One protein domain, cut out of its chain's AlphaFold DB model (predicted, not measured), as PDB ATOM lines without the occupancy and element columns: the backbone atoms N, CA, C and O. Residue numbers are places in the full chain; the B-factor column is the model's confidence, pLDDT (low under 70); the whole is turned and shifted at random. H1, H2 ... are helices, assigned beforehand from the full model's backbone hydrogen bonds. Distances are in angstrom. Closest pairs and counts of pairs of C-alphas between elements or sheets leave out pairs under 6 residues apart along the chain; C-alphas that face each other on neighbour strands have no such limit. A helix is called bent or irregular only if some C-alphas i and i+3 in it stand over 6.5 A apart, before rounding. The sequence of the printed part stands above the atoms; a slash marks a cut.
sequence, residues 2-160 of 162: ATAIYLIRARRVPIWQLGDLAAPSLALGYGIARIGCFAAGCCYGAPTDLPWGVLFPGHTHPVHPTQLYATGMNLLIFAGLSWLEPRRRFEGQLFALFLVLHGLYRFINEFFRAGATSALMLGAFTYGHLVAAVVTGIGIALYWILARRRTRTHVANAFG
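AT A GLANCE: This is residues 2 to 160 of the 162 residues of an uncharacterized protein of Armatimonadetes bacterium (UniProt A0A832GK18). The longest helix, H5, runs alongside H4, which stands between it and the hairpin of H2 and H3; H2, H3 and H4 make an up-and-down bundle, three helices side by side that each run against the one before. Residues 151 to 160 of H5 stick out at one end of the long axis, the long links 40 to 65 and 114 to 126 lie toward the other end, and the short H1 is off to one side, touching no helix. The printed part has 159 residues with five named helices, H1 to H5 in chain order, and no named strand; the class is all helix. The whole is loose, with a radius of gyration of the C-alphas of 19.4 A, and elongated, spanning 70 by 36 by 30 A.

HOW THE PARTS SIT: H5, residues 127 to 160, touches one helix, the hub H4, residues 93 to 113, at a shallow tilt of 15 degrees, opposite ways; their closest C-alphas, of Val 100 and Thr 136, are 4.4 A apart. H4 and H3, residues 66 to 87, also form a hairpin at a shallow tilt of 15 degrees; the closest C-alphas, of Leu 81 and Leu 94, are 6.3 A apart. H2, residues 15 to 39, touches H3 at a shallow tilt of 26 degrees, opposite ways, with the C-alphas of Gly 31 and Thr 71 closest at 4.0 A. H2 runs the same way as H4 at a shallow tilt of 26 degrees and touches it with residues 16 to 27 alone, on residues 93 to 102 of H4; the C-alphas of Asp 20 and Phe 95 are closest at 4.8 A. H5 is apart from H2 and H3. H1, residues 2 to 11, is apart from the other four helices. Every O i to N i+4 pair is within hydrogen-bond range in H1; the counts are 19 of 21 in H2, 16 of 18 in H3, 16 of 17 in H4 and 28 of 30 in H5.

IN THESE COORDINATES: H5 measures 49.6 A from C-alpha 127 to C-alpha 160, which is at (-4.023, 45.495, 64.728). H4 measures 29.8 A and H3 31.3 A. H2 measures 35.4 A, from C-alpha 15 at (-21.175, 38.059, 45.549), and has a kink of 35 degrees near residue 22. H2 and H3 are irregular, but only just: C-alphas 21 and 24 are 6.7 A apart, and C-alphas 83 and 86 are 6.8 A apart. H1 begins with C-alpha 2 at (-25.603, 25.730, 35.733).

THE WHOLE: The two C-alphas farthest apart, of Thr 60 and Gly 160, are 71.2 A apart. Residues 2 to 7 and 151 to 160 stand free; the body without them spans 54 by 33 by 29 A. The printed part has no cut. The links H2 to H3, 26 residues, and H4 to H5, 13 residues, are long; H1 to H2 and H3 to H4 are tight. The mean pLDDT of the printed part is 82.5, and residues 2 to 5, 8 to 12, 114 to 125 and 150 to 160 are under 70.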
ATOM      1  N   ALA A   2     -26.439  26.633  34.919       65.62
ATOM      2  CA  ALA A   2     -25.603  25.730  35.733       65.62
ATOM      3  C   ALA A   2     -24.085  26.020  35.658       65.62
ATOM      4  O   ALA A   2     -23.410  26.046  36.682       65.62
ATOM      5  N   THR A   3     -23.562  26.338  34.472       69.25
ATOM      6  CA  THR A   3     -22.144  26.680  34.251       69.25
ATOM      7  C   THR A   3     -21.721  27.975  34.949       69.25
ATOM      8  O   THR A   3     -20.617  28.053  35.478       69.25
ATOM      9  N   ALA A   4     -22.609  28.973  35.012       64.81
ATOM     10  CA  ALA A   4     -22.346  30.234  35.708       64.81
ATOM     11  C   ALA A   4     -22.285  30.025  37.229       64.81
ATOM     12  O   ALA A   4     -21.352  30.486  37.878       64.81
ATOM     13  N   ILE A   5     -23.231  29.260  37.788       68.62
ATOM     14  CA  ILE A   5     -23.250  28.916  39.219       68.62
ATOM     15  C   ILE A   5     -22.005  28.098  39.593       68.62
ATOM     16  O   ILE A   5     -21.388  28.357  40.628       68.62
ATOM     17  N   TYR A   6     -21.615  27.149  38.739       77.75
ATOM     18  CA  TYR A   6     -20.414  26.340  38.922       77.75
ATOM     19  C   TYR A   6     -19.138  27.193  38.912       77.75
ATOM     20  O   TYR A   6     -18.335  27.083  39.832       77.75
ATOM     21  N   LEU A   7     -18.977  28.104  37.944       70.50
ATOM     22  CA  LEU A   7     -17.823  29.008  37.875       70.50
ATOM     23  C   LEU A   7     -17.754  29.974  39.064       70.50
ATOM     24  O   LEU A   7     -16.669  30.185  39.602       70.50
ATOM     25  N   ILE A   8     -18.889  30.514  39.520       68.69
ATOM     26  CA  ILE A   8     -18.948  31.403  40.694       68.69
ATOM     27  C   ILE A   8     -18.514  30.653  41.960       68.69
ATOM     28  O   ILE A   8     -17.719  31.177  42.744       68.69
ATOM     29  N   ARG A   9     -18.984  29.409  42.138       65.38
ATOM     30  CA  ARG A   9     -18.571  28.550  43.260       65.38
ATOM     31  C   ARG A   9     -17.107  28.127  43.163       65.38
ATOM     32  O   ARG A   9     -16.409  28.174  44.170       65.38
ATOM     33  N   ALA A  10     -16.636  27.755  41.976       66.56
ATOM     34  CA  ALA A  10     -15.267  27.296  41.753       66.56
ATOM     35  C   ALA A  10     -14.230  28.425  41.896       66.56
ATOM     36  O   ALA A  10     -13.122  28.183  42.368       66.56
ATOM     37  N   ARG A  11     -14.583  29.666  41.528       68.19
ATOM     38  CA  ARG A  11     -13.688  30.836  41.573       68.19
ATOM     39  C   ARG A  11     -13.830  31.693  42.841       68.19
ATOM     40  O   ARG A  11     -13.128  32.692  42.944       68.19
ATOM     41  N   ARG A  12     -14.711  31.329  43.788       66.75
ATOM     42  CA  ARG A  12     -15.003  32.083  45.032       66.75
ATOM     43  C   ARG A  12     -15.207  33.590  44.803       66.75
ATOM     44  O   ARG A  12     -14.729  34.412  45.581       66.75
ATOM     45  N   VAL A  13     -15.904  33.959  43.727       70.94
ATOM     46  CA  VAL A  13     -16.119  35.374  43.399       70.94
ATOM     47  C   VAL A  13     -16.998  36.003  44.486       70.94
ATOM     48  O   VAL A  13     -18.073  35.460  44.771       70.94
ATOM     49  N   PRO A  14     -16.584  37.118  45.112       78.94
ATOM     50  CA  PRO A  14     -17.396  37.771  46.129       78.94
ATOM     51  C   PRO A  14     -18.705  38.262  45.502       78.94
ATOM     52  O   PRO A  14     -18.718  38.997  44.513       78.94
ATOM     53  N   ILE A  15     -19.825  37.841  46.093       80.62
ATOM     54  CA  ILE A  15     -21.175  38.059  45.549       80.62
ATOM     55  C   ILE A  15     -21.498  39.544  45.326       80.62
ATOM     56  O   ILE A  15     -22.248  39.888  44.416       80.62
ATOM     57  N   TRP A  16     -20.879  40.424  46.116       84.06
ATOM     58  CA  TRP A  16     -21.028  41.874  46.023       84.06
ATOM     59  C   TRP A  16     -20.348  42.467  44.787       84.06
ATOM     60  O   TRP A  16     -20.932  43.337  44.149       84.06
ATOM     61  N   GLN A  17     -19.175  41.958  44.393       82.69
ATOM     62  CA  GLN A  17     -18.523  42.375  43.145       82.69
ATOM     63  C   GLN A  17     -19.321  41.909  41.925       82.69
ATOM     64  O   GLN A  17     -19.466  42.651  40.956       82.69
ATOM     65  N   LEU A  18     -19.884  40.697  41.984       84.69
ATOM     66  CA  LEU A  18     -20.757  40.201  40.922       84.69
ATOM     67  C   LEU A  18     -22.021  41.063  40.790       84.69
ATOM     68  O   LEU A  18     -22.413  41.406  39.677       84.69
ATOM     69  N   GLY A  19     -22.638  41.433  41.916       85.56
ATOM     70  CA  GLY A  19     -23.792  42.333  41.939       85.56
ATOM     71  C   GLY A  19     -23.473  43.709  41.355       85.56
ATOM     72  O   GLY A  19     -24.247  44.222  40.549       85.56
ATOM     73  N   ASP A  20     -22.323  44.282  41.713       88.12
ATOM     74  CA  ASP A  20     -21.878  45.580  41.199       88.12
ATOM     75  C   ASP A  20     -21.630  45.563  39.687       88.12
ATOM     76  O   ASP A  20     -21.988  46.520  39.005       88.12
ATOM     77  N   LEU A  21     -21.089  44.463  39.155       88.19
ATOM     78  CA  LEU A  21     -20.904  44.268  37.714       88.19
ATOM     79  C   LEU A  21     -22.241  44.053  36.983       88.19
ATOM     80  O   LEU A  21     -22.445  44.518  35.859       88.19
ATOM     81  N   ALA A  22     -23.173  43.339  37.615       90.38
ATOM     82  CA  ALA A  22     -24.475  43.040  37.030       90.38
ATOM     83  C   ALA A  22     -25.409  44.261  37.004       90.38
ATOM     84  O   ALA A  22     -26.201  44.392  36.075       90.38
ATOM     85  N   ALA A  23     -25.329  45.158  37.990       91.94
ATOM     86  CA  ALA A  23     -26.266  46.270  38.165       91.94
ATOM     87  C   ALA A  23     -26.412  47.195  36.932       91.94
ATOM     88  O   ALA A  23     -27.543  47.378  36.469       91.94
ATOM     89  N   PRO A  24     -25.327  47.736  36.338       91.56
ATOM     90  CA  PRO A  24     -25.429  48.542  35.119       91.56
ATOM     91  C   PRO A  24     -26.003  47.737  33.945       91.56
ATOM     92  O   PRO A  24     -26.879  48.214  33.225       91.56
ATOM     93  N   SER A  25     -25.570  46.481  33.798       93.19
ATOM     94  CA  SER A  25     -26.033  45.583  32.732       93.19
ATOM     95  C   SER A  25     -27.537  45.299  32.831       93.19
ATOM     96  O   SER A  25     -28.237  45.282  31.819       93.19
ATOM     97  N   LEU A  26     -28.056  45.126  34.051       93.88
ATOM     98  CA  LEU A  26     -29.483  44.939  34.319       93.88
ATOM     99  C   LEU A  26     -30.296  46.188  33.967       93.88
ATOM    100  O   LEU A  26     -31.352  46.062  33.348       93.88
ATOM    101  N   ALA A  27     -29.806  47.380  34.324       93.31
ATOM    102  CA  ALA A  27     -30.455  48.639  33.961       93.31
ATOM    103  C   ALA A  27     -30.537  48.795  32.434       93.31
ATOM    104  O   ALA A  27     -31.620  49.009  31.886       93.31
ATOM    105  N   LEU A  28     -29.417  48.598  31.733       95.31
ATOM    106  CA  LEU A  28     -29.364  48.695  30.277       95.31
ATOM    107  C   LEU A  28     -30.291  47.674  29.601       95.31
ATOM    108  O   LEU A  28     -31.104  48.040  28.751       95.31
ATOM    109  N   GLY A  29     -30.216  46.406  30.017       95.31
ATOM    110  CA  GLY A  29     -31.051  45.335  29.478       95.31
ATOM    111  C   GLY A  29     -32.543  45.606  29.668       95.31
ATOM    112  O   GLY A  29     -33.330  45.410  28.742       95.31
ATOM    113  N   TYR A  30     -32.942  46.128  30.831       93.81
ATOM    114  CA  TYR A  30     -34.331  46.508  31.081       93.81
ATOM    115  C   TYR A  30     -34.778  47.683  30.201       93.81
ATOM    116  O   TYR A  30     -35.889  47.662  29.668       93.81
ATOM    117  N   GLY A  31     -33.918  48.689  30.010       93.56
ATOM    118  CA  GLY A  31     -34.194  49.819  29.122       93.56
ATOM    119  C   GLY A  31     -34.441  49.378  27.678       93.56
ATOM    120  O   GLY A  31     -35.438  49.787  27.081       93.56
ATOM    121  N   ILE A  32     -33.595  48.485  27.152       95.19
ATOM    122  CA  ILE A  32     -33.729  47.911  25.803       95.19
ATOM    123  C   ILE A  32     -34.994  47.053  25.693       95.19
ATOM    124  O   ILE A  32     -35.760  47.200  24.743       95.19
ATOM    125  N   ALA A  33     -35.266  46.200  26.685       94.12
ATOM    126  CA  ALA A  33     -36.471  45.372  26.696       94.12
ATOM    127  C   ALA A  33     -37.753  46.219  26.599       94.12
ATOM    128  O   ALA A  33     -38.715  45.829  25.937       94.12
ATOM    129  N   ARG A  34     -37.761  47.411  27.211       93.75
ATOM    130  CA  ARG A  34     -38.906  48.329  27.163       93.75
ATOM    131  C   ARG A  34     -39.099  48.998  25.807       93.75
ATOM    132  O   ARG A  34     -40.249  49.209  25.431       93.75
ATOM    133  N   ILE A  35     -38.034  49.210  25.038       93.75
ATOM    134  CA  ILE A  35     -38.145  49.621  23.629       93.75
ATOM    135  C   ILE A  35     -38.870  48.530  22.828       93.75
ATOM    136  O   ILE A  35     -39.767  48.832  22.045       93.75
ATOM    137  N   GLY A  36     -38.558  47.257  23.090       92.56
ATOM    138  CA  GLY A  36     -39.283  46.124  22.507       92.56
ATOM    139  C   GLY A  36     -40.773  46.120  22.868       92.56
ATOM    140  O   GLY A  36     -41.616  45.961  21.990       92.56
ATOM    141  N   CYS A  37     -41.120  46.370  24.138       90.31
ATOM    142  CA  CYS A  37     -42.523  46.503  24.560       90.31
ATOM    143  C   CYS A  37     -43.244  47.665  23.863       90.31
ATOM    144  O   CYS A  37     -44.425  47.546  23.545       90.31
ATOM    145  N   PHE A  38     -42.547  48.780  23.635       92.25
ATOM    146  CA  PHE A  38     -43.094  49.920  22.906       92.25
ATOM    147  C   PHE A  38     -43.393  49.555  21.447       92.25
ATOM    148  O   PHE A  38     -44.505  49.785  20.985       92.25
ATOM    149  N   ALA A  39     -42.451  48.906  20.755       90.81
ATOM    150  CA  ALA A  39     -42.650  48.436  19.383       90.81
ATOM    151  C   ALA A  39     -43.786  47.403  19.268       90.81
ATOM    152  O   ALA A  39     -44.513  47.387  18.281       90.81
ATOM    153  N   ALA A  40     -43.966  46.568  20.295       90.12
ATOM    154  CA  ALA A  40     -45.061  45.604  20.380       90.12
ATOM    155  C   ALA A  40     -46.411  46.219  20.805       90.12
ATOM    156  O   ALA A  40     -47.423  45.524  20.781       90.12
ATOM    157  N   GLY A  41     -46.444  47.483  21.242       85.00
ATOM    158  CA  GLY A  41     -47.661  48.147  21.713       85.00
ATOM    159  C   GLY A  41     -48.227  47.610  23.032       85.00
ATOM    160  O   GLY A  41     -49.424  47.725  23.283       85.00
ATOM    161  N   CYS A  42     -47.395  47.018  23.895       83.19
ATOM    162  CA  CYS A  42     -47.839  46.386  25.140       83.19
ATOM    163  C   CYS A  42     -47.310  47.094  26.399       83.19
ATOM    164  O   CYS A  42     -46.280  47.766  26.372       83.19
ATOM    165  N   CYS A  43     -48.004  46.919  27.531       81.31
ATOM    166  CA  CYS A  43     -47.632  47.492  28.835       81.31
ATOM    167  C   CYS A  43     -47.601  49.035  28.890       81.31
ATOM    168  O   CYS A  43     -46.710  49.602  29.522       81.31
ATOM    169  N   TYR A  44     -48.558  49.698  28.243       86.19
ATOM    170  CA  TYR A  44     -48.756  51.149  28.329       86.19
ATOM    171  C   TYR A  44     -49.394  51.570  29.668       86.19
ATOM    172  O   TYR A  44     -49.827  50.734  30.464       86.19
ATOM    173  N   GLY A  45     -49.371  52.874  29.950       85.88
ATOM    174  CA  GLY A  45     -49.997  53.464  31.137       85.88
ATOM    175  C   GLY A  45     -51.461  53.849  30.926       85.88
ATOM    176  O   GLY A  45     -52.095  53.413  29.969       85.88
ATOM    177  N   ALA A  46     -51.987  54.668  31.836       85.50
ATOM    178  CA  ALA A  46     -53.361  55.166  31.780       85.50
ATOM    179  C   ALA A  46     -53.642  55.986  30.503       85.50
ATOM    180  O   ALA A  46     -52.700  56.546  29.924       85.50
ATOM    181  N   PRO A  47     -54.913  56.084  30.070       87.19
ATOM    182  CA  PRO A  47     -55.332  57.079  29.087       87.19
ATOM    183  C   PRO A  47     -54.910  58.485  29.521       87.19
ATOM    184  O   PRO A  47     -54.945  58.810  30.708       87.19
ATOM    185  N   THR A  48     -54.468  59.304  28.571       86.69
ATOM    186  CA  THR A  48     -53.958  60.647  28.846       86.69
ATOM    187  C   THR A  48     -54.247  61.601  27.700       86.69
ATOM    188  O   THR A  48     -54.146  61.222  26.538       86.69
ATOM    189  N   ASP A  49     -54.509  62.860  28.041       87.38
ATOM    190  CA  ASP A  49     -54.711  63.947  27.078       87.38
ATOM    191  C   ASP A  49     -53.446  64.808  26.899       87.38
ATOM    192  O   ASP A  49     -53.476  65.888  26.309       87.38
ATOM    193  N   LEU A  50     -52.310  64.356  27.440       88.69
ATOM    194  CA  LEU A  50     -51.032  65.053  27.314       88.69
ATOM    195  C   LEU A  50     -50.537  65.049  25.858       88.69
ATOM    196  O   LEU A  50     -50.703  64.052  25.154       88.69
ATOM    197  N   PRO A  51     -49.822  66.103  25.415       89.56
ATOM    198  CA  PRO A  51     -49.411  66.255  24.016       89.56
ATOM    199  C   PRO A  51     -48.382  65.214  23.544       89.56
ATOM    200  O   PRO A  51     -48.145  65.080  22.349       89.56
ATOM    201  N   TRP A  52     -47.767  64.468  24.468       89.06
ATOM    202  CA  TRP A  52     -46.855  63.354  24.179       89.06
ATOM    203  C   TRP A  52     -47.489  61.972  24.429       89.06
ATOM    204  O   TRP A  52     -46.779  60.965  24.503       89.06
ATOM    205  N   GLY A  53     -48.813  61.908  24.609       89.12
ATOM    206  CA  GLY A  53     -49.560  60.654  24.622       89.12
ATOM    207  C   GLY A  53     -49.425  59.931  23.282       89.12
ATOM    208  O   GLY A  53     -49.418  60.557  22.223       89.12
ATOM    209  N   VAL A  54     -49.303  58.605  23.319       90.69
ATOM    210  CA  VAL A  54     -49.148  57.784  22.110       90.69
ATOM    211  C   VAL A  54     -50.416  56.974  21.900       90.69
ATOM    212  O   VAL A  54     -50.895  56.312  22.821       90.69
ATOM    213  N   LEU A  55     -50.962  57.024  20.686       91.19
ATOM    214  CA  LEU A  55     -52.082  56.186  20.276       91.19
ATOM    215  C   LEU A  55     -51.537  54.891  19.668       91.19
ATOM    216  O   LEU A  55     -50.922  54.913  18.602       91.19
ATOM    217  N   PHE A  56     -51.746  53.769  20.355       88.44
ATOM    218  CA  PHE A  56     -51.380  52.455  19.829       88.44
ATOM    219  C   PHE A  56     -52.489  51.894  18.920       88.44
ATOM    220  O   PHE A  56     -53.663  52.234  19.092       88.44
ATOM    221  N   PRO A  57     -52.147  51.030  17.946       86.69
ATOM    222  CA  PRO A  57     -53.144  50.377  17.102       86.69
ATOM    223  C   PRO A  57     -54.154  49.578  17.940       86.69
ATOM    224  O   PRO A  57     -53.765  48.709  18.716       86.69
ATOM    225  N   GLY A  58     -55.449  49.855  17.763       83.88
ATOM    226  CA  GLY A  58     -56.532  49.202  18.513       83.88
ATOM    227  C   GLY A  58     -56.998  49.950  19.769       83.88
ATOM    228  O   GLY A  58     -57.929  49.491  20.427       83.88
ATOM    229  N   HIS A  59     -56.409  51.108  20.081       82.06
ATOM    230  CA  HIS A  59     -56.836  51.975  21.181       82.06
ATOM    231  C   HIS A  59     -57.715  53.117  20.688       82.06
ATOM    232  O   HIS A  59     -57.497  53.662  19.609       82.06
ATOM    233  N   THR A  60     -58.698  53.507  21.499       85.44
ATOM    234  CA  THR A  60     -59.591  54.641  21.210       85.44
ATOM    235  C   THR A  60     -59.074  55.969  21.760       85.44
ATOM    236  O   THR A  60     -59.496  57.023  21.295       85.44
ATOM    237  N   HIS A  61     -58.154  55.931  22.728       87.00
ATOM    238  CA  HIS A  61     -57.599  57.112  23.389       87.00
ATOM    239  C   HIS A  61     -56.068  57.037  23.450       87.00
ATOM    240  O   HIS A  61     -55.526  55.932  23.582       87.00
ATOM    241  N   PRO A  62     -55.360  58.180  23.386       90.12
ATOM    242  CA  PRO A  62     -53.929  58.220  23.644       90.12
ATOM    243  C   PRO A  62     -53.634  57.738  25.067       90.12
ATOM    244  O   PRO A  62     -54.379  58.010  26.008       90.12
ATOM    245  N   VAL A  63     -52.533  57.012  25.230       89.50
ATOM    246  CA  VAL A  63     -52.103  56.468  26.523       89.50
ATOM    247  C   VAL A  63     -50.713  56.973  26.872       89.50
ATOM    248  O   VAL A  63     -49.916  57.326  25.998       89.50
ATOM    249  N   HIS A  64     -50.390  56.992  28.164       89.56
ATOM    250  CA  HIS A  64     -49.034  57.303  28.601       89.56
ATOM    251  C   HIS A  64     -48.048  56.245  28.065       89.56
ATOM    252  O   HIS A  64     -48.184  55.061  28.412       89.56
ATOM    253  N   PRO A  65     -47.007  56.636  27.302       90.62
ATOM    254  CA  PRO A  65     -45.974  55.720  26.827       90.62
ATOM    255  C   PRO A  65     -44.982  55.395  27.955       90.62
ATOM    256  O   PRO A  65     -43.803  55.746  27.907       90.62
ATOM    257  N   THR A  66     -45.456  54.721  29.008       90.12
ATOM    258  CA  THR A  66     -44.648  54.367  30.190       90.12
ATOM    259  C   THR A  66     -43.425  53.521  29.839       90.12
ATOM    260  O   THR A  66     -42.431  53.538  30.558       90.12
ATOM    261  N   GLN A  67     -43.442  52.841  28.695       91.94
ATOM    262  CA  GLN A  67     -42.301  52.130  28.136       91.94
ATOM    263  C   GLN A  67     -41.145  53.083  27.797       91.94
ATOM    264  O   GLN A  67     -40.001  52.769  28.111       91.94
ATOM    265  N   LEU A  68     -41.428  54.262  27.229       91.94
ATOM    266  CA  LEU A  68     -40.405  55.267  26.923       91.94
ATOM    267  C   LEU A  68     -39.864  55.916  28.197       91.94
ATOM    268  O   LEU A  68     -38.653  56.098  28.319       91.94
ATOM    269  N   TYR A  69     -40.729  56.191  29.179       91.88
ATOM    270  CA  TYR A  69     -40.284  56.664  30.495       91.88
ATOM    271  C   TYR A  69     -39.382  55.631  31.173       91.88
ATOM    272  O   TYR A  69     -38.340  55.976  31.727       91.88
ATOM    273  N   ALA A  70     -39.749  54.351  31.077       91.75
ATOM    274  CA  ALA A  70     -38.957  53.243  31.574       91.75
ATOM    275  C   ALA A  70     -37.596  53.155  30.889       91.75
ATOM    276  O   ALA A  70     -36.583  53.045  31.577       91.75
ATOM    277  N   THR A  71     -37.553  53.231  29.561       93.94
ATOM    278  CA  THR A  71     -36.298  53.240  28.809       93.94
ATOM    279  C   THR A  71     -35.426  54.421  29.220       93.94
ATOM    280  O   THR A  71     -34.288  54.204  29.626       93.94
ATOM    281  N   GLY A  72     -35.959  55.646  29.201       94.25
ATOM    282  CA  GLY A  72     -35.208  56.847  29.569       94.25
ATOM    283  C   GLY A  72     -34.651  56.773  30.989       94.25
ATOM    284  O   GLY A  72     -33.456  56.963  31.198       94.25
ATOM    285  N   MET A  73     -35.481  56.398  31.964       93.56
ATOM    286  CA  MET A  73     -35.047  56.299  33.356       93.56
ATOM    287  C   MET A  73     -34.007  55.191  33.563       93.56
ATOM    288  O   MET A  73     -33.038  55.392  34.285       93.56
ATOM    289  N   ASN A  74     -34.149  54.036  32.907       94.00
ATOM    290  CA  ASN A  74     -33.160  52.962  33.035       94.00
ATOM    291  C   ASN A  74     -31.843  53.283  32.313       94.00
ATOM    292  O   ASN A  74     -30.788  52.882  32.799       94.00
ATOM    293  N   LEU A  75     -31.872  54.061  31.227       94.94
ATOM    294  CA  LEU A  75     -30.661  54.600  30.600       94.94
ATOM    295  C   LEU A  75     -29.966  55.635  31.496       94.94
ATOM    296  O   LEU A  75     -28.743  55.613  31.599       94.94
ATOM    297  N   LEU A  76     -30.724  56.487  32.193       95.31
ATOM    298  CA  LEU A  76     -30.170  57.411  33.191       95.31
ATOM    299  C   LEU A  76     -29.545  56.660  34.371       95.31
ATOM    300  O   LEU A  76     -28.449  57.008  34.808       95.31
ATOM    301  N   ILE A  77     -30.204  55.603  34.858       94.25
ATOM    302  CA  ILE A  77     -29.657  54.731  35.906       94.25
ATOM    303  C   ILE A  77     -28.376  54.057  35.416       94.25
ATOM    304  O   ILE A  77     -27.377  54.081  36.128       94.25
ATOM    305  N   PHE A  78     -28.371  53.499  34.203       95.56
ATOM    306  CA  PHE A  78     -27.175  52.916  33.598       95.56
ATOM    307  C   PHE A  78     -26.036  53.937  33.516       95.56
ATOM    308  O   PHE A  78     -24.960  53.677  34.043       95.56
ATOM    309  N   ALA A  79     -26.281  55.120  32.949       94.94
ATOM    310  CA  ALA A  79     -25.275  56.169  32.827       94.94
ATOM    311  C   ALA A  79     -24.737  56.613  34.198       94.94
ATOM    312  O   ALA A  79     -23.526  56.731  34.379       94.94
ATOM    313  N   GLY A  80     -25.621  56.801  35.183       94.12
ATOM    314  CA  GLY A  80     -25.244  57.165  36.548       94.12
ATOM    315  C   GLY A  80     -24.415  56.084  37.244       94.12
ATOM    316  O   GLY A  80     -23.411  56.399  37.885       94.12
ATOM    317  N   LEU A  81     -24.786  54.810  37.087       92.56
ATOM    318  CA  LEU A  81     -24.040  53.683  37.648       92.56
ATOM    319  C   LEU A  81     -22.692  53.497  36.947       92.56
ATOM    320  O   LEU A  81     -21.683  53.407  37.635       92.56
ATOM    321  N   SER A  82     -22.636  53.515  35.616       92.31
ATOM    322  CA  SER A  82     -21.382  53.411  34.856       92.31
ATOM    323  C   SER A  82     -20.439  54.585  35.125       92.31
ATOM    324  O   SER A  82     -19.225  54.410  35.174       92.31
ATOM    325  N   TRP A  83     -20.972  55.784  35.374       93.75
ATOM    326  CA  TRP A  83     -20.165  56.927  35.799       93.75
ATOM    327  C   TRP A  83     -19.639  56.783  37.237       93.75
ATOM    328  O   TRP A  83     -18.522  57.219  37.546       93.75
ATOM    329  N   LEU A  84     -20.419  56.168  38.127       91.19
ATOM    330  CA  LEU A  84     -20.023  55.909  39.510       91.19
ATOM    331  C   LEU A  84     -19.112  54.682  39.647       91.19
ATOM    332  O   LEU A  84     -18.365  54.592  40.617       91.19
ATOM    333  N   GLU A  85     -19.133  53.764  38.685       90.38
ATOM    334  CA  GLU A  85     -18.363  52.522  38.687       90.38
ATOM    335  C   GLU A  85     -16.859  52.719  38.940       90.38
ATOM    336  O   GLU A  85     -16.347  52.079  39.865       90.38
ATOM    337  N   PRO A  86     -16.146  53.619  38.230       87.75
ATOM    338  CA  PRO A  86     -14.735  53.897  38.513       87.75
ATOM    339  C   PRO A  86     -14.518  54.644  39.838       87.75
ATOM    340  O   PRO A  86     -13.399  54.702  40.338       87.75
ATOM    341  N   ARG A  87     -15.573  55.227  40.422       87.50
ATOM    342  CA  ARG A  87     -15.545  56.013  41.670       87.50
ATOM    343  C   ARG A  87     -16.124  55.247  42.864       87.50
ATOM    344  O   ARG A  87     -16.402  55.846  43.909       87.50
ATOM    345  N   ARG A  88     -16.345  53.936  42.718       84.12
ATOM    346  CA  ARG A  88     -16.923  53.102  43.774       84.12
ATOM    347  C   ARG A  88     -16.011  53.062  44.997       84.12
ATOM    348  O   ARG A  88     -14.789  52.996  44.909       84.12
ATOM    349  N   ARG A  89     -16.639  53.133  46.162       81.19
ATOM    350  CA  ARG A  89     -16.019  53.268  47.479       81.19
ATOM    351  C   ARG A  89     -15.992  51.944  48.239       81.19
ATOM    352  O   ARG A  89     -15.109  51.750  49.065       81.19
ATOM    353  N   PHE A  90     -16.948  51.055  47.995       84.38
ATOM    354  CA  PHE A  90     -17.046  49.742  48.631       84.38
ATOM    355  C   PHE A  90     -17.719  48.735  47.696       84.38
ATOM    356  O   PHE A  90     -18.418  49.126  46.762       84.38
ATOM    357  N   GLU A  91     -17.509  47.447  47.961       84.88
ATOM    358  CA  GLU A  91     -18.162  46.358  47.229       84.88
ATOM    359  C   GLU A  91     -19.655  46.280  47.573       84.88
ATOM    360  O   GLU A  91     -20.041  46.331  48.743       84.88
ATOM    361  N   GLY A  92     -20.499  46.139  46.554       87.12
ATOM    362  CA  GLY A  92     -21.957  46.131  46.658       87.12
ATOM    363  C   GLY A  92     -22.590  47.525  46.594       87.12
ATOM    364  O   GLY A  92     -23.807  47.648  46.747       87.12
ATOM    365  N   GLN A  93     -21.797  48.585  46.384       90.56
ATOM    366  CA  GLN A  93     -22.301  49.958  46.304       90.56
ATOM    367  C   GLN A  93     -23.197  50.174  45.084       90.56
ATOM    368  O   GLN A  93     -24.258  50.789  45.206       90.56
ATOM    369  N   LEU A  94     -22.762  49.708  43.911       90.38
ATOM    370  CA  LEU A  94     -23.491  49.892  42.656       90.38
ATOM    371  C   LEU A  94     -24.770  49.065  42.668       90.38
ATOM    372  O   LEU A  94     -25.813  49.556  42.252       90.38
ATOM    373  N   PHE A  95     -24.712  47.851  43.216       92.44
ATOM    374  CA  PHE A  95     -25.882  46.999  43.372       92.44
ATOM    375  C   PHE A  95     -26.921  47.597  44.326       92.44
ATOM    376  O   PHE A  95     -28.104  47.662  43.994       92.44
ATOM    377  N   ALA A  96     -26.494  48.086  45.494       92.50
ATOM    378  CA  ALA A  96     -27.404  48.730  46.437       92.50
ATOM    379  C   ALA A  96     -28.027  50.001  45.839       92.50
ATOM    380  O   ALA A  96     -29.237  50.201  45.938       92.50
ATOM    381  N   LEU A  97     -27.227  50.824  45.151       93.31
ATOM    382  CA  LEU A  97     -27.723  52.022  44.477       93.31
ATOM    383  C   LEU A  97     -28.684  51.682  43.330       93.31
ATOM    384  O   LEU A  97     -29.709  52.344  43.184       93.31
ATOM    385  N   PHE A  98     -28.402  50.630  42.561       94.75
ATOM    386  CA  PHE A  98     -29.309  50.118  41.537       94.75
ATOM    387  C   PHE A  98     -30.674  49.751  42.129       94.75
ATOM    388  O   PHE A  98     -31.687  50.172  41.583       94.75
ATOM    389  N   LEU A  99     -30.723  49.035  43.260       93.06
ATOM    390  CA  LEU A  99     -31.989  48.679  43.916       93.06
ATOM    391  C   LEU A  99     -32.792  49.914  44.340       93.06
ATOM    392  O   LEU A  99     -34.002  49.958  44.121       93.06
ATOM    393  N   VAL A 100     -32.127  50.928  44.903       94.00
ATOM    394  CA  VAL A 100     -32.779  52.185  45.301       94.00
ATOM    395  C   VAL A 100     -33.326  52.927  44.086       94.00
ATOM    396  O   VAL A 100     -34.506  53.267  44.051       94.00
ATOM    397  N   LEU A 101     -32.490  53.155  43.072       93.25
ATOM    398  CA  LEU A 101     -32.881  53.908  41.882       93.25
ATOM    399  C   LEU A 101     -33.956  53.176  41.072       93.25
ATOM    400  O   LEU A 101     -34.924  53.793  40.634       93.25
ATOM    401  N   HIS A 102     -33.822  51.859  40.905       91.31
ATOM    402  CA  HIS A 102     -34.808  51.043  40.201       91.31
ATOM    403  C   HIS A 102     -36.133  50.972  40.966       91.31
ATOM    404  O   HIS A 102     -37.196  51.039  40.348       91.31
ATOM    405  N   GLY A 103     -36.090  50.874  42.299       90.38
ATOM    406  CA  GLY A 103     -37.275  50.928  43.151       90.38
ATOM    407  C   GLY A 103     -38.003  52.271  43.051       90.38
ATOM    408  O   GLY A 103     -39.212  52.293  42.821       90.38
ATOM    409  N   LEU A 104     -37.268  53.387  43.094       90.69
ATOM    410  CA  LEU A 104     -37.835  54.727  42.918       90.69
ATOM    411  C   LEU A 104     -38.447  54.917  41.524       90.69
ATOM    412  O   LEU A 104     -39.578  55.381  41.398       90.69
ATOM    413  N   TYR A 105     -37.737  54.498  40.476       89.69
ATOM    414  CA  TYR A 105     -38.266  54.469  39.113       89.69
ATOM    415  C   TYR A 105     -39.572  53.665  39.041       89.69
ATOM    416  O   TYR A 105     -40.552  54.131  38.461       89.69
ATOM    417  N   ARG A 106     -39.610  52.467  39.638       87.69
ATOM    418  CA  ARG A 106     -40.803  51.612  39.656       87.69
ATOM    419  C   ARG A 106     -41.973  52.277  40.363       87.69
ATOM    420  O   ARG A 106     -43.086  52.169  39.864       87.69
ATOM    421  N   PHE A 107     -41.712  52.966  41.468       87.38
ATOM    422  CA  PHE A 107     -42.718  53.723  42.200       87.38
ATOM    423  C   PHE A 107     -43.320  54.825  41.319       87.38
ATOM    424  O   PHE A 107     -44.528  54.848  41.116       87.38
ATOM    425  N   ILE A 108     -42.479  55.661  40.700       85.94
ATOM    426  CA  ILE A 108     -42.918  56.737  39.796       85.94
ATOM    427  C   ILE A 108     -43.689  56.173  38.595       85.94
ATOM    428  O   ILE A 108     -44.755  56.665  38.243       85.94
ATOM    429  N   ASN A 109     -43.174  55.118  37.963       84.56
ATOM    430  CA  ASN A 109     -43.801  54.531  36.784       84.56
ATOM    431  C   ASN A 109     -45.159  53.890  37.102       84.56
ATOM    432  O   ASN A 109     -46.035  53.855  36.242       84.56
ATOM    433  N   GLU A 110     -45.340  53.376  38.319       83.69
ATOM    434  CA  GLU A 110     -46.609  52.804  38.757       83.69
ATOM    435  C   GLU A 110     -47.690  53.877  38.946       83.69
ATOM    436  O   GLU A 110     -48.833  53.591  38.611       83.69
ATOM    437  N   PHE A 111     -47.359  55.122  39.320       80.62
ATOM    438  CA  PHE A 111     -48.332  56.231  39.309       80.62
ATOM    439  C   PHE A 111     -48.938  56.453  37.920       80.62
ATOM    440  O   PHE A 111     -50.155  56.551  37.783       80.62
ATOM    441  N   PHE A 112     -48.109  56.450  36.873       79.25
ATOM    442  CA  PHE A 112     -48.582  56.581  35.487       79.25
ATOM    443  C   PHE A 112     -49.348  55.346  34.989       79.25
ATOM    444  O   PHE A 112     -50.088  55.413  34.004       79.25
ATOM    445  N   ARG A 113     -49.162  54.197  35.647       75.12
ATOM    446  CA  ARG A 113     -49.807  52.921  35.310       75.12
ATOM    447  C   ARG A 113     -51.080  52.664  36.116       75.12
ATOM    448  O   ARG A 113     -51.920  51.879  35.675       75.12
ATOM    449  N   ALA A 114     -51.232  53.335  37.259       61.88
ATOM    450  CA  ALA A 114     -52.307  53.105  38.212       61.88
ATOM    451  C   ALA A 114     -53.704  53.354  37.620       61.88
ATOM    452  O   ALA A 114     -54.666  52.702  38.014       61.88
ATOM    453  N   GLY A 115     -53.804  54.229  36.615       57.97
ATOM    454  CA  GLY A 115     -55.050  54.492  35.891       57.97
ATOM    455  C   GLY A 115     -55.385  53.521  34.745       57.97
ATOM    456  O   GLY A 115     -56.435  53.687  34.142       57.97
ATOM    457  N   ALA A 116     -54.534  52.534  34.416       53.19
ATOM    458  CA  ALA A 116     -54.761  51.612  33.284       53.19
ATOM    459  C   ALA A 116     -54.983  50.137  33.651       53.19
ATOM    460  O   ALA A 116     -55.680  49.439  32.919       53.19
ATOM    461  N   THR A 117     -54.320  49.589  34.681       52.44
ATOM    462  CA  THR A 117     -54.285  48.109  34.844       52.44
ATOM    463  C   THR A 117     -54.106  47.603  36.278       52.44
ATOM    464  O   THR A 117     -54.107  46.395  36.507       52.44
ATOM    465  N   SER A 118     -53.910  48.464  37.274       53.94
ATOM    466  CA  SER A 118     -53.636  47.993  38.635       53.94
ATOM    467  C   SER A 118     -54.915  47.824  39.450       53.94
ATOM    468  O   SER A 118     -55.615  48.800  39.705       53.94
ATOM    469  N   ALA A 119     -55.166  46.607  39.934       51.69
ATOM    470  CA  ALA A 119     -56.120  46.378  41.012       51.69
ATOM    471  C   ALA A 119     -55.661  47.164  42.252       51.69
ATOM    472  O   ALA A 119     -54.599  46.889  42.823       51.69
ATOM    473  N   LEU A 120     -56.427  48.189  42.627       55.88
ATOM    474  CA  LEU A 120     -56.209  48.922  43.867       55.88
ATOM    475  C   LEU A 120     -56.461  47.970  45.038       55.88
ATOM    476  O   LEU A 120     -57.549  47.415  45.152       55.88
ATOM    477  N   MET A 121     -55.474  47.793  45.917       52.03
ATOM    478  CA  MET A 121     -55.678  46.987  47.124       52.03
ATOM    479  C   MET A 121     -56.420  47.774  48.213       52.03
ATOM    480  O   MET A 121     -57.124  47.160  49.002       52.03
ATOM    481  N   LEU A 122     -56.320  49.113  48.237       52.00
ATOM    482  CA  LEU A 122     -56.909  49.979  49.275       52.00
ATOM    483  C   LEU A 122     -57.133  51.424  48.775       52.00
ATOM    484  O   LEU A 122     -56.487  52.342  49.269       52.00
ATOM    485  N   GLY A 123     -57.976  51.652  47.760       54.25
ATOM    486  CA  GLY A 123     -58.460  52.999  47.362       54.25
ATOM    487  C   GLY A 123     -57.433  54.029  46.834       54.25
ATOM    488  O   GLY A 123     -57.821  54.936  46.107       54.25
ATOM    489  N   ALA A 124     -56.131  53.845  47.093       58.09
ATOM    490  CA  ALA A 124     -55.021  54.677  46.618       58.09
ATOM    491  C   ALA A 124     -53.711  53.901  46.333       58.09
ATOM    492  O   ALA A 124     -52.879  54.386  45.571       58.09
ATOM    493  N   PHE A 125     -53.503  52.703  46.906       61.81
ATOM    494  CA  PHE A 125     -52.249  51.943  46.755       61.81
ATOM    495  C   PHE A 125     -52.402  50.677  45.900       61.81
ATOM    496  O   PHE A 125     -53.289  49.846  46.118       61.81
ATOM    497  N   THR A 126     -51.484  50.515  44.946       71.94
ATOM    498  CA  THR A 126     -51.365  49.321  44.091       71.94
ATOM    499  C   THR A 126     -50.302  48.366  44.645       71.94
ATOM    500  O   THR A 126     -49.361  48.798  45.314       71.94
ATOM    501  N   TYR A 127     -50.394  47.068  44.324       74.25
ATOM    502  CA  TYR A 127     -49.356  46.079  44.672       74.25
ATOM    503  C   TYR A 127     -47.953  46.509  44.192       74.25
ATOM    504  O   TYR A 127     -46.952  46.268  44.868       74.25
ATOM    505  N   GLY A 128     -47.882  47.218  43.059       77.44
ATOM    506  CA  GLY A 128     -46.638  47.765  42.519       77.44
ATOM    507  C   GLY A 128     -45.962  48.783  43.441       77.44
ATOM    508  O   GLY A 128     -44.740  48.749  43.573       77.44
ATOM    509  N   HIS A 129     -46.731  49.626  44.136       83.56
ATOM    510  CA  HIS A 129     -46.184  50.598  45.087       83.56
ATOM    511  C   HIS A 129     -45.561  49.917  46.309       83.56
ATOM    512  O   HIS A 129     -44.475  50.309  46.734       83.56
ATOM    513  N   LEU A 130     -46.206  48.872  46.842       85.31
ATOM    514  CA  LEU A 130     -45.681  48.120  47.984       85.31
ATOM    515  C   LEU A 130     -44.359  47.434  47.628       85.31
ATOM    516  O   LEU A 130     -43.373  47.575  48.348       85.31
ATOM    517  N   VAL A 131     -44.316  46.736  46.490       86.00
ATOM    518  CA  VAL A 131     -43.093  46.067  46.024       86.00
ATOM    519  C   VAL A 131     -41.978  47.085  45.781       86.00
ATOM    520  O   VAL A 131     -40.849  46.868  46.215       86.00
ATOM    521  N   ALA A 132     -42.285  48.215  45.140       87.56
ATOM    522  CA  ALA A 132     -41.312  49.276  44.904       87.56
ATOM    523  C   ALA A 132     -40.760  49.859  46.216       87.56
ATOM    524  O   ALA A 132     -39.545  50.031  46.342       87.56
ATOM    525  N   ALA A 133     -41.617  50.103  47.210       88.75
ATOM    526  CA  ALA A 133     -41.213  50.603  48.522       88.75
ATOM    527  C   ALA A 133     -40.312  49.604  49.265       88.75
ATOM    528  O   ALA A 133     -39.262  49.989  49.779       88.75
ATOM    529  N   VAL A 134     -40.667  48.314  49.260       91.94
ATOM    530  CA  VAL A 134     -39.864  47.252  49.888       91.94
ATOM    531  C   VAL A 134     -38.492  47.137  49.223       91.94
ATOM    532  O   VAL A 134     -37.477  47.136  49.917       91.94
ATOM    533  N   VAL A 135     -38.434  47.096  47.888       91.69
ATOM    534  CA  VAL A 135     -37.163  47.012  47.144       91.69
ATOM    535  C   VAL A 135     -36.282  48.232  47.415       91.69
ATOM    536  O   VAL A 135     -35.087  48.082  47.670       91.69
ATOM    537  N   THR A 136     -36.874  49.427  47.427       92.50
ATOM    538  CA  THR A 136     -36.155  50.668  47.743       92.50
ATOM    539  C   THR A 136     -35.607  50.631  49.171       92.50
ATOM    540  O   THR A 136     -34.432  50.920  49.387       92.50
ATOM    541  N   GLY A 137     -36.421  50.209  50.145       93.62
ATOM    542  CA  GLY A 137     -36.018  50.080  51.548       93.62
ATOM    543  C   GLY A 137     -34.877  49.082  51.752       93.62
ATOM    544  O   GLY A 137     -33.909  49.391  52.448       93.62
ATOM    545  N   ILE A 138     -34.934  47.923  51.084       93.50
ATOM    546  CA  ILE A 138     -33.844  46.937  51.085       93.50
ATOM    547  C   ILE A 138     -32.570  47.553  50.495       93.50
ATOM    548  O   ILE A 138     -31.501  47.418  51.088       93.50
ATOM    549  N   GLY A 139     -32.672  48.269  49.372       91.44
ATOM    550  CA  GLY A 139     -31.536  48.958  48.756       91.44
ATOM    551  C   GLY A 139     -30.874  49.975  49.694       91.44
ATOM    552  O   GLY A 139     -29.652  49.964  49.843       91.44
ATOM    553  N   ILE A 140     -31.670  50.800  50.386       92.94
ATOM    554  CA  ILE A 140     -31.175  51.791  51.359       92.94
ATOM    555  C   ILE A 140     -30.483  51.096  52.535       92.94
ATOM    556  O   ILE A 140     -29.366  51.466  52.906       92.94
ATOM    557  N   ALA A 141     -31.118  50.071  53.107       93.06
ATOM    558  CA  ALA A 141     -30.560  49.314  54.220       93.06
ATOM    559  C   ALA A 141     -29.231  48.647  53.832       93.06
ATOM    560  O   ALA A 141     -28.251  48.752  54.569       93.06
ATOM    561  N   LEU A 142     -29.167  48.021  52.653       91.44
ATOM    562  CA  LEU A 142     -27.945  47.416  52.126       91.44
ATOM    563  C   LEU A 142     -26.845  48.455  51.919       91.44
ATOM    564  O   LEU A 142     -25.728  48.242  52.389       91.44
ATOM    565  N   TYR A 143     -27.156  49.591  51.290       91.38
ATOM    566  CA  TYR A 143     -26.188  50.670  51.092       91.38
ATOM    567  C   TYR A 143     -25.593  51.124  52.429       91.38
ATOM    568  O   TYR A 143     -24.376  51.234  52.573       91.38
ATOM    569  N   TRP A 144     -26.440  51.331  53.438       91.81
ATOM    570  CA  TRP A 144     -26.014  51.808  54.748       91.81
ATOM    571  C   TRP A 144     -25.211  50.769  55.540       91.81
ATOM    572  O   TRP A 144     -24.182  51.101  56.133       91.81
ATOM    573  N   ILE A 145     -25.630  49.500  55.528       90.25
ATOM    574  CA  ILE A 145     -24.909  48.406  56.194       90.25
ATOM    575  C   ILE A 145     -23.528  48.215  55.556       90.25
ATOM    576  O   ILE A 145     -22.532  48.107  56.275       90.25
ATOM    577  N   LEU A 146     -23.447  48.193  54.224       87.56
ATOM    578  CA  LEU A 146     -22.189  47.994  53.498       87.56
ATOM    579  C   LEU A 146     -21.248  49.193  53.654       87.56
ATOM    580  O   LEU A 146     -20.056  49.003  53.908       87.56
ATOM    581  N   ALA A 147     -21.781  50.418  53.628       85.75
ATOM    582  CA  ALA A 147     -21.005  51.624  53.903       85.75
ATOM    583  C   ALA A 147     -20.386  51.601  55.312       85.75
ATOM    584  O   ALA A 147     -19.223  51.965  55.480       85.75
ATOM    585  N   ARG A 148     -21.124  51.116  56.321       83.50
ATOM    586  CA  ARG A 148     -20.635  50.986  57.707       83.50
ATOM    587  C   ARG A 148     -19.600  49.880  57.896       83.50
ATOM    588  O   ARG A 148     -18.712  50.015  58.738       83.50
ATOM    589  N   ARG A 149     -19.692  48.783  57.136       78.19
ATOM    590  CA  ARG A 149     -18.713  47.684  57.201       78.19
ATOM    591  C   ARG A 149     -17.325  48.131  56.744       78.19
ATOM    592  O   ARG A 149     -16.353  47.742  57.380       78.19
ATOM    593  N   ARG A 150     -17.235  49.015  55.743       68.00
ATOM    594  CA  ARG A 150     -15.963  49.602  55.279       68.00
ATOM    595  C   ARG A 150     -15.211  50.342  56.389       68.00
ATOM    596  O   ARG A 150     -14.000  50.183  56.516       68.00
ATOM    597  N   THR A 151     -15.914  51.139  57.192       58.34
ATOM    598  CA  THR A 151     -15.290  51.928  58.265       58.34
ATOM    599  C   THR A 151     -14.695  51.029  59.349       58.34
ATOM    600  O   THR A 151     -13.638  51.336  59.887       58.34
ATOM    601  N   ARG A 152     -15.329  49.883  59.638       54.28
ATOM    602  CA  ARG A 152     -14.835  48.928  60.643       54.28
ATOM    603  C   ARG A 152     -13.563  48.200  60.218       54.28
ATOM    604  O   ARG A 152     -12.682  48.057  61.053       54.28
ATOM    605  N   THR A 153     -13.434  47.777  58.961       55.12
ATOM    606  CA  THR A 153     -12.223  47.070  58.499       55.12
ATOM    607  C   THR A 153     -10.997  47.983  58.494       55.12
ATOM    608  O   THR A 153      -9.902  47.548  58.828       55.12
ATOM    609  N   HIS A 154     -11.184  49.267  58.175       49.88
ATOM    610  CA  HIS A 154     -10.089  50.241  58.170       49.88
ATOM    611  C   HIS A 154      -9.622  50.618  59.585       49.88
ATOM    612  O   HIS A 154      -8.434  50.835  59.792       49.88
ATOM    613  N   VAL A 155     -10.542  50.671  60.558       53.09
ATOM    614  CA  VAL A 155     -10.216  50.910  61.975       53.09
ATOM    615  C   VAL A 155      -9.605  49.661  62.617       53.09
ATOM    616  O   VAL A 155      -8.619  49.776  63.329       53.09
ATOM    617  N   ALA A 156     -10.123  48.462  62.336       51.84
ATOM    618  CA  ALA A 156      -9.573  47.220  62.880       51.84
ATOM    619  C   ALA A 156      -8.135  46.945  62.404       51.84
ATOM    620  O   ALA A 156      -7.313  46.534  63.214       51.84
ATOM    621  N   ASN A 157      -7.807  47.235  61.138       50.00
ATOM    622  CA  ASN A 157      -6.426  47.135  60.656       50.00
ATOM    623  C   ASN A 157      -5.525  48.219  61.272       50.00
ATOM    624  O   ASN A 157      -4.403  47.925  61.647       50.00
ATOM    625  N   ALA A 158      -6.029  49.443  61.478       53.62
ATOM    626  CA  ALA A 158      -5.250  50.517  62.106       53.62
ATOM    627  C   ALA A 158      -4.912  50.276  63.594       53.62
ATOM    628  O   ALA A 158      -3.996  50.906  64.111       53.62
ATOM    629  N   PHE A 159      -5.640  49.390  64.284       57.31
ATOM    630  CA  PHE A 159      -5.384  49.002  65.680       57.31
ATOM    631  C   PHE A 159      -4.786  47.590  65.831       57.31
ATOM    632  O   PHE A 159      -4.508  47.180  66.953       57.31
ATOM    633  N   GLY A 160      -4.613  46.841  64.736       50.59
ATOM    634  CA  GLY A 160      -4.023  45.495  64.728       50.59
ATOM    635  C   GLY A 160      -2.520  45.459  64.439       50.59
ATOM    636  O   GLY A 160      -1.926  44.388  64.524       50.59
TER     637      GLY A 160